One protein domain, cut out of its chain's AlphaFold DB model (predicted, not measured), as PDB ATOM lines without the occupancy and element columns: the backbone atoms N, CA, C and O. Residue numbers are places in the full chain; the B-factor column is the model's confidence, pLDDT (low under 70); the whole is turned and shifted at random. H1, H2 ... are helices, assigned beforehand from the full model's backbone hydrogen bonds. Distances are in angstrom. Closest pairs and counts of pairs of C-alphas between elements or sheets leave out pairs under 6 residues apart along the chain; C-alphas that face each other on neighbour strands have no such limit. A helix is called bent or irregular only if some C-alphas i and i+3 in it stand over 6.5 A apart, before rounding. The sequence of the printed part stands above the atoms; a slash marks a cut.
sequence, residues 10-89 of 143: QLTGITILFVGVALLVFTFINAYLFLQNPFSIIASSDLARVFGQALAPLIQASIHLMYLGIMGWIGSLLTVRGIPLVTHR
ATOM      1  N   GLN A  10     301.899 185.115 325.296       56.34
ATOM      2  CA  GLN A  10     301.999 183.646 325.232       56.34
ATOM      3  C   GLN A  10     300.863 182.941 325.986       56.34
ATOM      4  O   GLN A  10     300.528 181.796 325.692       56.34
ATOM      5  N   LEU A  11     300.228 183.647 326.927       62.12
ATOM      6  CA  LEU A  11     299.164 183.093 327.757       62.12
ATOM      7  C   LEU A  11     297.822 183.046 327.013       62.12
ATOM      8  O   LEU A  11     297.077 182.084 327.155       62.12
ATOM      9  N   THR A  12     297.540 184.031 326.156       66.62
ATOM     10  CA  THR A  12     296.273 184.127 325.411       66.62
ATOM     11  C   THR A  12     296.061 182.946 324.459       66.62
ATOM     12  O   THR A  12     294.940 182.456 324.324       66.62
ATOM     13  N   GLY A  13     297.141 182.452 323.838       72.94
ATOM     14  CA  GLY A  13     297.108 181.271 322.969       72.94
ATOM     15  C   GLY A  13     296.802 179.978 323.731       72.94
ATOM     16  O   GLY A  13     296.012 179.165 323.260       72.94
ATOM     17  N   ILE A  14     297.365 179.813 324.935       74.88
ATOM     18  CA  ILE A  14     297.032 178.690 325.829       74.88
ATOM     19  C   ILE A  14     295.563 178.759 326.242       74.88
ATOM     20  O   ILE A  14     294.867 177.748 326.200       74.88
ATOM     21  N   THR A  15     295.082 179.947 326.615       81.75
ATOM     22  CA  THR A  15     293.725 180.112 327.134       81.75
ATOM     23  C   THR A  15     292.692 179.784 326.066       81.75
ATOM     24  O   THR A  15     291.772 179.021 326.339       81.75
ATOM     25  N   ILE A  16     292.847 180.296 324.840       80.06
ATOM     26  CA  ILE A  16     291.889 180.017 323.761       80.06
ATOM     27  C   ILE A  16     291.934 178.546 323.322       80.06
ATOM     28  O   ILE A  16     290.894 177.970 323.014       80.06
ATOM     29  N   LEU A  17     293.115 177.916 323.354       81.31
ATOM     30  CA  LEU A  17     293.268 176.486 323.089       81.31
ATOM     31  C   LEU A  17     292.532 175.658 324.147       81.31
ATOM     32  O   LEU A  17     291.773 174.755 323.805       81.31
ATOM     33  N   PHE A  18     292.714 176.001 325.421       84.38
ATOM     34  CA  PHE A  18     292.061 175.324 326.535       84.38
ATOM     35  C   PHE A  18     290.540 175.501 326.497       84.38
ATOM     36  O   PHE A  18     289.808 174.532 326.668       84.38
ATOM     37  N   VAL A  19     290.063 176.709 326.192       86.94
ATOM     38  CA  VAL A  19     288.639 176.998 325.972       86.94
ATOM     39  C   VAL A  19     288.103 176.165 324.806       86.94
ATOM     40  O   VAL A  19     287.077 175.518 324.959       86.94
ATOM     41  N   GLY A  20     288.815 176.088 323.678       82.19
ATOM     42  CA  GLY A  20     288.425 175.248 322.543       82.19
ATOM     43  C   GLY A  20     288.298 173.766 322.906       82.19
ATOM     44  O   GLY A  20     287.298 173.141 322.563       82.19
ATOM     45  N   VAL A  21     289.259 173.216 323.655       83.12
ATOM     46  CA  VAL A  21     289.204 171.830 324.153       83.12
ATOM     47  C   VAL A  21     288.039 171.640 325.124       83.12
ATOM     48  O   VAL A  21     287.290 170.675 324.997       83.12
ATOM     49  N   ALA A  22     287.845 172.565 326.063       85.56
ATOM     50  CA  ALA A  22     286.755 172.501 327.028       85.56
ATOM     51  C   ALA A  22     285.383 172.552 326.338       85.56
ATOM     52  O   ALA A  22     284.514 171.743 326.651       85.56
ATOM     53  N   LEU A  23     285.200 173.440 325.355       85.81
ATOM     54  CA  LEU A  23     283.973 173.520 324.559       85.81
ATOM     55  C   LEU A  23     283.766 172.264 323.707       85.81
ATOM     56  O   LEU A  23     282.628 171.819 323.556       85.81
ATOM     57  N   LEU A  24     284.840 171.671 323.181       85.38
ATOM     58  CA  LEU A  24     284.775 170.423 322.422       85.38
ATOM     59  C   LEU A  24     284.282 169.271 323.306       85.38
ATOM     60  O   LEU A  24     283.324 168.589 322.950       85.38
ATOM     61  N   VAL A  25     284.892 169.098 324.482       84.94
ATOM     62  CA  VAL A  25     284.518 168.058 325.451       84.94
ATOM     63  C   VAL A  25     283.107 168.297 325.984       84.94
ATOM     64  O   VAL A  25     282.327 167.358 326.100       84.94
ATOM     65  N   PHE A  26     282.730 169.544 326.256       86.12
ATOM     66  CA  PHE A  26     281.382 169.869 326.710       86.12
ATOM     67  C   PHE A  26     280.328 169.559 325.639       86.12
ATOM     68  O   PHE A  26     279.314 168.928 325.932       86.12
ATOM     69  N   THR A  27     280.574 169.935 324.383       81.81
ATOM     70  CA  THR A  27     279.687 169.610 323.251       81.81
ATOM     71  C   THR A  27     279.584 168.097 323.055       81.81
ATOM     72  O   THR A  27     278.490 167.576 322.846       81.81
ATOM     73  N   PHE A  28     280.707 167.389 323.196       77.50
ATOM     74  CA  PHE A  28     280.772 165.934 323.159       77.50
ATOM     75  C   PHE A  28     279.923 165.295 324.251       77.50
ATOM     76  O   PHE A  28     279.122 164.429 323.939       77.50
ATOM     77  N   ILE A  29     280.044 165.732 325.507       82.56
ATOM     78  CA  ILE A  29     279.249 165.186 326.614       82.56
ATOM     79  C   ILE A  29     277.759 165.423 326.362       82.56
ATOM     80  O   ILE A  29     276.976 164.492 326.506       82.56
ATOM     81  N   ASN A  30     277.362 166.624 325.932       80.31
ATOM     82  CA  ASN A  30     275.953 166.924 325.650       80.31
ATOM     83  C   ASN A  30     275.385 166.051 324.522       80.31
ATOM     84  O   ASN A  30     274.292 165.505 324.651       80.31
ATOM     85  N   ALA A  31     276.131 165.878 323.433       77.06
ATOM     86  CA  ALA A  31     275.707 165.049 322.312       77.06
ATOM     87  C   ALA A  31     275.818 163.543 322.605       77.06
ATOM     88  O   ALA A  31     274.971 162.784 322.155       77.06
ATOM     89  N   TYR A  32     276.809 163.101 323.381       74.38
ATOM     90  CA  TYR A  32     276.980 161.707 323.801       74.38
ATOM     91  C   TYR A  32     275.904 161.294 324.810       74.38
ATOM     92  O   TYR A  32     275.379 160.189 324.729       74.38
ATOM     93  N   LEU A  33     275.510 162.202 325.705       75.44
ATOM     94  CA  LEU A  33     274.373 162.016 326.602       75.44
ATOM     95  C   LEU A  33     273.057 161.958 325.814       75.44
ATOM     96  O   LEU A  33     272.221 161.096 326.065       75.44
ATOM     97  N   PHE A  34     272.910 162.813 324.800       68.69
ATOM     98  CA  PHE A  34     271.788 162.747 323.864       68.69
ATOM     99  C   PHE A  34     271.794 161.461 323.013       68.69
ATOM    100  O   PHE A  34     270.727 160.976 322.659       68.69
ATOM    101  N   LEU A  35     272.972 160.894 322.725       72.56
ATOM    102  CA  LEU A  35     273.149 159.682 321.917       72.56
ATOM    103  C   LEU A  35     272.939 158.384 322.706       72.56
ATOM    104  O   LEU A  35     272.465 157.401 322.142       72.56
ATOM    105  N   GLN A  36     273.282 158.386 323.997       66.38
ATOM    106  CA  GLN A  36     272.966 157.294 324.920       66.38
ATOM    107  C   GLN A  36     271.500 157.284 325.338       66.38
ATOM    108  O   GLN A  36     270.959 156.214 325.624       66.38
ATOM    109  N   ASN A  37     270.845 158.450 325.368       63.62
ATOM    110  CA  ASN A  37     269.399 158.464 325.462       63.62
ATOM    111  C   ASN A  37     268.851 157.700 324.254       63.62
ATOM    112  O   ASN A  37     269.254 157.979 323.122       63.62
ATOM    113  N   PRO A  38     267.961 156.717 324.463       59.31
ATOM    114  CA  PRO A  38     267.457 155.933 323.356       59.31
ATOM    115  C   PRO A  38     266.814 156.910 322.372       59.31
ATOM    116  O   PRO A  38     265.863 157.609 322.729       59.31
ATOM    117  N   PHE A  39     267.326 156.966 321.138       55.53
ATOM    118  CA  PHE A  39     266.698 157.616 319.981       55.53
ATOM    119  C   PHE A  39     265.381 156.903 319.621       55.53
ATOM    120  O   PHE A  39     265.139 156.506 318.485       55.53
ATOM    121  N   SER A  40     264.506 156.716 320.607       51.44
ATOM    122  CA  SER A  40     263.279 155.937 320.539       51.44
ATOM    123  C   SER A  40     262.199 156.625 319.707       51.44
ATOM    124  O   SER A  40     261.150 156.030 319.493       51.44
ATOM    125  N   ILE A  41     262.397 157.883 319.290       52.56
ATOM    126  CA  ILE A  41     261.279 158.726 318.841       52.56
ATOM    127  C   ILE A  41     261.446 159.272 317.415       52.56
ATOM    128  O   ILE A  41     260.436 159.557 316.782       52.56
ATOM    129  N   ILE A  42     262.660 159.386 316.856       52.22
ATOM    130  CA  ILE A  42     262.843 160.132 315.587       52.22
ATOM    131  C   ILE A  42     263.411 159.289 314.436       52.22
ATOM    132  O   ILE A  42     263.112 159.582 313.283       52.22
ATOM    133  N   ALA A  43     264.185 158.229 314.696       51.66
ATOM    134  CA  ALA A  43     264.930 157.572 313.618       51.66
ATOM    135  C   ALA A  43     264.225 156.385 312.947       51.66
ATOM    136  O   ALA A  43     264.414 156.224 311.749       51.66
ATOM    137  N   SER A  44     263.474 155.531 313.659       52.91
ATOM    138  CA  SER A  44     262.673 154.437 313.066       52.91
ATOM    139  C   SER A  44     262.291 153.372 314.099       52.91
ATOM    140  O   SER A  44     263.022 152.409 314.311       52.91
ATOM    141  N   SER A  45     261.090 153.447 314.669       56.16
ATOM    142  CA  SER A  45     260.515 152.269 315.346       56.16
ATOM    143  C   SER A  45     260.253 151.101 314.382       56.16
ATOM    144  O   SER A  45     260.061 149.975 314.828       56.16
ATOM    145  N   ASP A  46     260.254 151.356 313.069       58.78
ATOM    146  CA  ASP A  46     259.913 150.377 312.034       58.78
ATOM    147  C   ASP A  46     261.162 149.714 311.411       58.78
ATOM    148  O   ASP A  46     261.337 148.499 311.484       58.78
ATOM    149  N   LEU A  47     262.131 150.507 310.937       56.78
ATOM    150  CA  LEU A  47     263.397 150.024 310.358       56.78
ATOM    151  C   LEU A  47     264.304 149.310 311.380       56.78
ATOM    152  O   LEU A  47     264.891 148.272 311.070       56.78
ATOM    153  N   ALA A  48     264.381 149.815 312.617       63.00
ATOM    154  CA  ALA A  48     265.128 149.165 313.696       63.00
ATOM    155  C   ALA A  48     264.459 147.869 314.186       63.00
ATOM    156  O   ALA A  48     265.139 146.984 314.692       63.00
ATOM    157  N   ARG A  49     263.145 147.710 314.008       63.31
ATOM    158  CA  ARG A  49     262.428 146.486 314.393       63.31
ATOM    159  C   ARG A  49     262.630 145.357 313.380       63.31
ATOM    160  O   ARG A  49     262.707 144.202 313.781       63.31
ATOM    161  N   VAL A  50     262.766 145.695 312.096       65.31
ATOM    162  CA  VAL A  50     262.945 144.720 311.005       65.31
ATOM    163  C   VAL A  50     264.420 144.346 310.790       65.31
ATOM    164  O   VAL A  50     264.717 143.185 310.525       65.31
ATOM    165  N   PHE A  51     265.361 145.278 310.973       58.44
ATOM    166  CA  PHE A  51     266.801 145.001 310.830       58.44
ATOM    167  C   PHE A  51     267.532 144.794 312.169       58.44
ATOM    168  O   PHE A  51     268.621 144.225 312.200       58.44
ATOM    169  N   GLY A  52     266.971 145.225 313.301       59.62
ATOM    170  CA  GLY A  52     267.740 145.438 314.530       59.62
ATOM    171  C   GLY A  52     267.941 144.248 315.466       59.62
ATOM    172  O   GLY A  52     268.770 144.359 316.359       59.62
ATOM    173  N   GLN A  53     267.293 143.095 315.288       69.75
ATOM    174  CA  GLN A  53     267.425 142.003 316.272       69.75
ATOM    175  C   GLN A  53     268.871 141.463 316.409       69.75
ATOM    176  O   GLN A  53     269.237 140.943 317.459       69.75
ATOM    177  N   ALA A  54     269.710 141.655 315.382       67.31
ATOM    178  CA  ALA A  54     271.155 141.400 315.430       67.31
ATOM    179  C   ALA A  54     272.015 142.603 314.982       67.31
ATOM    180  O   ALA A  54     273.150 142.738 315.436       67.31
ATOM    181  N   LEU A  55     271.494 143.509 314.136       63.91
ATOM    182  CA  LEU A  55     272.226 144.708 313.695       63.91
ATOM    183  C   LEU A  55     272.069 145.906 314.635       63.91
ATOM    184  O   LEU A  55     272.914 146.795 314.577       63.91
ATOM    185  N   ALA A  56     271.056 145.958 315.510       68.69
ATOM    186  CA  ALA A  56     270.927 147.057 316.473       68.69
ATOM    187  C   ALA A  56     272.168 147.194 317.368       68.69
ATOM    188  O   ALA A  56     272.690 148.307 317.449       68.69
ATOM    189  N   PRO A  57     272.718 146.117 317.971       71.81
ATOM    190  CA  PRO A  57     273.944 146.252 318.752       71.81
ATOM    191  C   PRO A  57     275.150 146.645 317.885       71.81
ATOM    192  O   PRO A  57     276.022 147.371 318.357       71.81
ATOM    193  N   LEU A  58     275.187 146.236 316.611       76.19
ATOM    194  CA  LEU A  58     276.293 146.544 315.700       76.19
ATOM    195  C   LEU A  58     276.271 147.999 315.206       76.19
ATOM    196  O   LEU A  58     277.316 148.640 315.157       76.19
ATOM    197  N   ILE A  59     275.092 148.539 314.885       76.62
ATOM    198  CA  ILE A  59     274.900 149.940 314.480       76.62
ATOM    199  C   ILE A  59     275.089 150.871 315.681       76.62
ATOM    200  O   ILE A  59     275.748 151.899 315.567       76.62
ATOM    201  N   GLN A  60     274.588 150.490 316.857       73.62
ATOM    202  CA  GLN A  60     274.835 151.235 318.091       73.62
ATOM    203  C   GLN A  60     276.337 151.310 318.403       73.62
ATOM    204  O   GLN A  60     276.865 152.388 318.677       73.62
ATOM    205  N   ALA A  61     277.048 150.183 318.300       78.19
ATOM    206  CA  ALA A  61     278.492 150.145 318.499       78.19
ATOM    207  C   ALA A  61     279.250 150.939 317.424       78.19
ATOM    208  O   ALA A  61     280.188 151.661 317.759       78.19
ATOM    209  N   SER A  62     278.849 150.847 316.151       75.25
ATOM    210  CA  SER A  62     279.535 151.540 315.057       75.25
ATOM    211  C   SER A  62     279.358 153.053 315.126       75.25
ATOM    212  O   SER A  62     280.344 153.763 314.961       75.25
ATOM    213  N   ILE A  63     278.165 153.562 315.452       78.88
ATOM    214  CA  ILE A  63     277.918 155.000 315.636       78.88
ATOM    215  C   ILE A  63     278.739 155.531 316.816       78.88
ATOM    216  O   ILE A  63     279.375 156.578 316.692       78.88
ATOM    217  N   HIS A  64     278.797 154.788 317.930       77.06
ATOM    218  CA  HIS A  64     279.661 155.136 319.059       77.06
ATOM    219  C   HIS A  64     281.133 155.195 318.645       77.06
ATOM    220  O   HIS A  64     281.803 156.181 318.948       77.06
ATOM    221  N   LEU A  65     281.631 154.191 317.916       81.06
ATOM    222  CA  LEU A  65     283.020 154.155 317.451       81.06
ATOM    223  C   LEU A  65     283.327 155.262 316.435       81.06
ATOM    224  O   LEU A  65     284.394 155.867 316.502       81.06
ATOM    225  N   MET A  66     282.401 155.562 315.522       84.25
ATOM    226  CA  MET A  66     282.565 156.626 314.528       84.25
ATOM    227  C   MET A  66     282.633 157.995 315.201       84.25
ATOM    228  O   MET A  66     283.468 158.829 314.849       84.25
ATOM    229  N   TYR A  67     281.781 158.210 316.204       75.00
ATOM    230  CA  TYR A  67     281.744 159.446 316.973       75.00
ATOM    231  C   TYR A  67     282.996 159.608 317.841       75.00
ATOM    232  O   TYR A  67     283.610 160.675 317.841       75.00
ATOM    233  N   LEU A  68     283.437 158.534 318.503       81.25
ATOM    234  CA  LEU A  68     284.686 158.508 319.267       81.25
ATOM    235  C   LEU A  68     285.906 158.739 318.357       81.25
ATOM    236  O   LEU A  68     286.833 159.457 318.728       81.25
ATOM    237  N   GLY A  69     285.868 158.197 317.137       81.88
ATOM    238  CA  GLY A  69     286.890 158.387 316.111       81.88
ATOM    239  C   GLY A  69     286.986 159.831 315.621       81.88
ATOM    240  O   GLY A  69     288.078 160.395 315.602       81.88
ATOM    241  N   ILE A  70     285.859 160.469 315.284       81.69
ATOM    242  CA  ILE A  70     285.832 161.882 314.864       81.69
ATOM    243  C   ILE A  70     286.278 162.802 316.000       81.69
ATOM    244  O   ILE A  70     287.030 163.749 315.774       81.69
ATOM    245  N   MET A  71     285.861 162.512 317.228       79.12
ATOM    246  CA  MET A  71     286.203 163.324 318.393       79.12
ATOM    247  C   MET A  71     287.688 163.216 318.755       79.12
ATOM    248  O   MET A  71     288.325 164.233 319.037       79.12
ATOM    249  N   GLY A  72     288.280 162.027 318.624       78.94
ATOM    250  CA  GLY A  72     289.731 161.843 318.703       78.94
ATOM    251  C   GLY A  72     290.481 162.503 317.541       78.94
ATOM    252  O   GLY A  72     291.522 163.131 317.747       78.94
ATOM    253  N   TRP A  73     289.934 162.430 316.323       85.12
ATOM    254  CA  TRP A  73     290.518 163.048 315.128       85.12
ATOM    255  C   TRP A  73     290.585 164.573 315.243       85.12
ATOM    256  O   TRP A  73     291.622 165.172 314.958       85.12
ATOM    257  N   ILE A  74     289.516 165.212 315.722       83.25
ATOM    258  CA  ILE A  74     289.468 166.666 315.917       83.25
ATOM    259  C   ILE A  74     290.446 167.099 317.016       83.25
ATOM    260  O   ILE A  74     291.149 168.091 316.832       83.25
ATOM    261  N   GLY A  75     290.575 166.332 318.106       80.25
ATOM    262  CA  GLY A  75     291.596 166.574 319.135       80.25
ATOM    263  C   GLY A  75     293.031 166.457 318.601       80.25
ATOM    264  O   GLY A  75     293.892 167.286 318.919       80.25
ATOM    265  N   SER A  76     293.282 165.486 317.718       78.19
ATOM    266  CA  SER A  76     294.571 165.313 317.036       78.19
ATOM    267  C   SER A  76     294.891 166.494 316.107       78.19
ATOM    268  O   SER A  76     295.960 167.104 316.216       78.19
ATOM    269  N   LEU A  77     293.939 166.921 315.266       78.62
ATOM    270  CA  LEU A  77     294.102 168.091 314.391       78.62
ATOM    271  C   LEU A  77     294.294 169.390 315.179       78.62
ATOM    272  O   LEU A  77     295.125 170.221 314.801       78.62
ATOM    273  N   LEU A  78     293.552 169.563 316.274       79.88
ATOM    274  CA  LEU A  78     293.660 170.727 317.148       79.88
ATOM    275  C   LEU A  78     295.040 170.804 317.806       79.88
ATOM    276  O   LEU A  78     295.576 171.893 317.962       79.88
ATOM    277  N   THR A  79     295.660 169.669 318.121       78.31
ATOM    278  CA  THR A  79     297.017 169.615 318.684       78.31
ATOM    279  C   THR A  79     298.066 169.994 317.634       78.31
ATOM    280  O   THR A  79     298.900 170.873 317.868       78.31
ATOM    281  N   VAL A  80     297.972 169.406 316.437       76.81
ATOM    282  CA  VAL A  80     298.882 169.679 315.309       76.81
ATOM    283  C   VAL A  80     298.800 171.137 314.844       76.81
ATOM    284  O   VAL A  80     299.805 171.708 314.422       76.81
ATOM    285  N   ARG A  81     297.621 171.766 314.924       68.69
ATOM    286  CA  ARG A  81     297.388 173.154 314.478       68.69
ATOM    287  C   ARG A  81     297.433 174.184 315.613       68.69
ATOM    288  O   ARG A  81     297.748 175.341 315.353       68.69
ATOM    289  N   GLY A  82     297.166 173.782 316.854       64.94
ATOM    290  CA  GLY A  82     297.069 174.653 318.030       64.94
ATOM    291  C   GLY A  82     298.401 174.915 318.735       64.94
ATOM    292  O   GLY A  82     298.677 176.052 319.113       64.94
ATOM    293  N   ILE A  83     299.285 173.917 318.843       66.12
ATOM    294  CA  ILE A  83     300.618 174.087 319.461       66.12
ATOM    295  C   ILE A  83     301.537 175.062 318.677       66.12
ATOM    296  O   ILE A  83     302.243 175.863 319.306       66.12
ATOM    297  N   PRO A  84     301.533 175.090 317.325       62.53
ATOM    298  CA  PRO A  84     302.314 176.061 316.549       62.53
ATOM    299  C   PRO A  84     301.900 177.528 316.763       62.53
ATOM    300  O   PRO A  84     302.747 178.415 316.632       62.53
ATOM    301  N   LEU A  85     300.627 177.786 317.101       59.66
ATOM    302  CA  LEU A  85     300.090 179.128 317.380       59.66
ATOM    303  C   LEU A  85     300.574 179.681 318.728       59.66
ATOM    304  O   LEU A  85     300.793 180.881 318.864       59.66
ATOM    305  N   VAL A  86     300.794 178.802 319.706       60.31
ATOM    306  CA  VAL A  86     301.263 179.154 321.055       60.31
ATOM    307  C   VAL A  86     302.754 179.515 321.080       60.31
ATOM    308  O   VAL A  86     303.184 180.372 321.847       60.31
ATOM    309  N   THR A  87     303.563 178.875 320.234       58.66
ATOM    310  CA  THR A  87     305.021 178.789 320.447       58.66
ATOM    311  C   THR A  87     305.837 179.844 319.681       58.66
ATOM    312  O   THR A  87     307.043 179.693 319.528       58.66
ATOM    313  N   HIS A  88     305.244 180.932 319.174       54.84
ATOM    314  CA  HIS A  88     306.013 181.974 318.458       54.84
ATOM    315  C   HIS A  88     306.762 181.426 317.207       54.84
ATOM    316  O   HIS A  88     307.851 181.884 316.855       54.84
ATOM    317  N   ARG A  89     306.199 180.410 316.523       54.44
ATOM    318  CA  ARG A  89     306.896 179.674 315.445       54.44
ATOM    319  C   ARG A  89     306.080 179.399 314.174       54.44
ATOM    320  O   ARG A  89     306.418 178.507 313.406       54.44
TER     321      ARG A  89
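This is residues 10 to 89 of the 143 residues of an uncharacterized protein of Candidatus Bathyarchaeota archaeon (UniProt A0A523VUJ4). A long, narrow helical hairpin: two helices, H1 and H2, run side by side in opposite ways, joined at one end by a loop of 10 residues, and at that end residues 41 to 47, of which residue 47 belongs to H2, stick out. H2 begins with a short turned piece beside that loop, kinks by 100 degrees near residue 54 and then runs back along H1, with both ends of the printed part at the other end of the hairpin. The printed part has 80 residues with two named helices, in the order H1, H2, and no named strand; the class is all helix. The whole is extended, with a radius of gyration of the C-alphas of 18.0 A, and spans 57 by 19 by 13 A, a rod.

H1, residues 10 to 36, and H2, residues 47 to 86, form a helical hairpin. They touch, with 7 pairs of C-alphas within 8 A, and H2 does so with residues 71 to 86 alone. The closest C-alphas are those of Gly 13 and Val 86, 5.0 A apart. Their lines stand at a shallow tilt of 3 degrees, opposite ways, and their centres are 16.2 A apart. H2 is irregular: C-alphas 50 and 53 are 7.4 A apart, and its line is a rough one. Of the O i to N i+4 pairs, 22 of 23 in H1 and 28 of 36 in H2 are within hydrogen-bond range.

H1 begins at C-alpha 10, (301.999, 183.646, 325.232), and is 39.2 A long from first to last C-alpha. H2 begins at C-alpha 47, (263.397, 150.024, 310.358), and ends at C-alpha 86, (301.263, 179.154, 321.055), 49.0 A away.

The C-alphas of Val 50 and His 88 are the two farthest apart, 57.4 A. The printed part has no cut, and the link from H1 to H2 is short. Mean pLDDT of the printed part is 71.6; residues 10 to 12, 34, 36 to 56 and 81 to 89 are under 70.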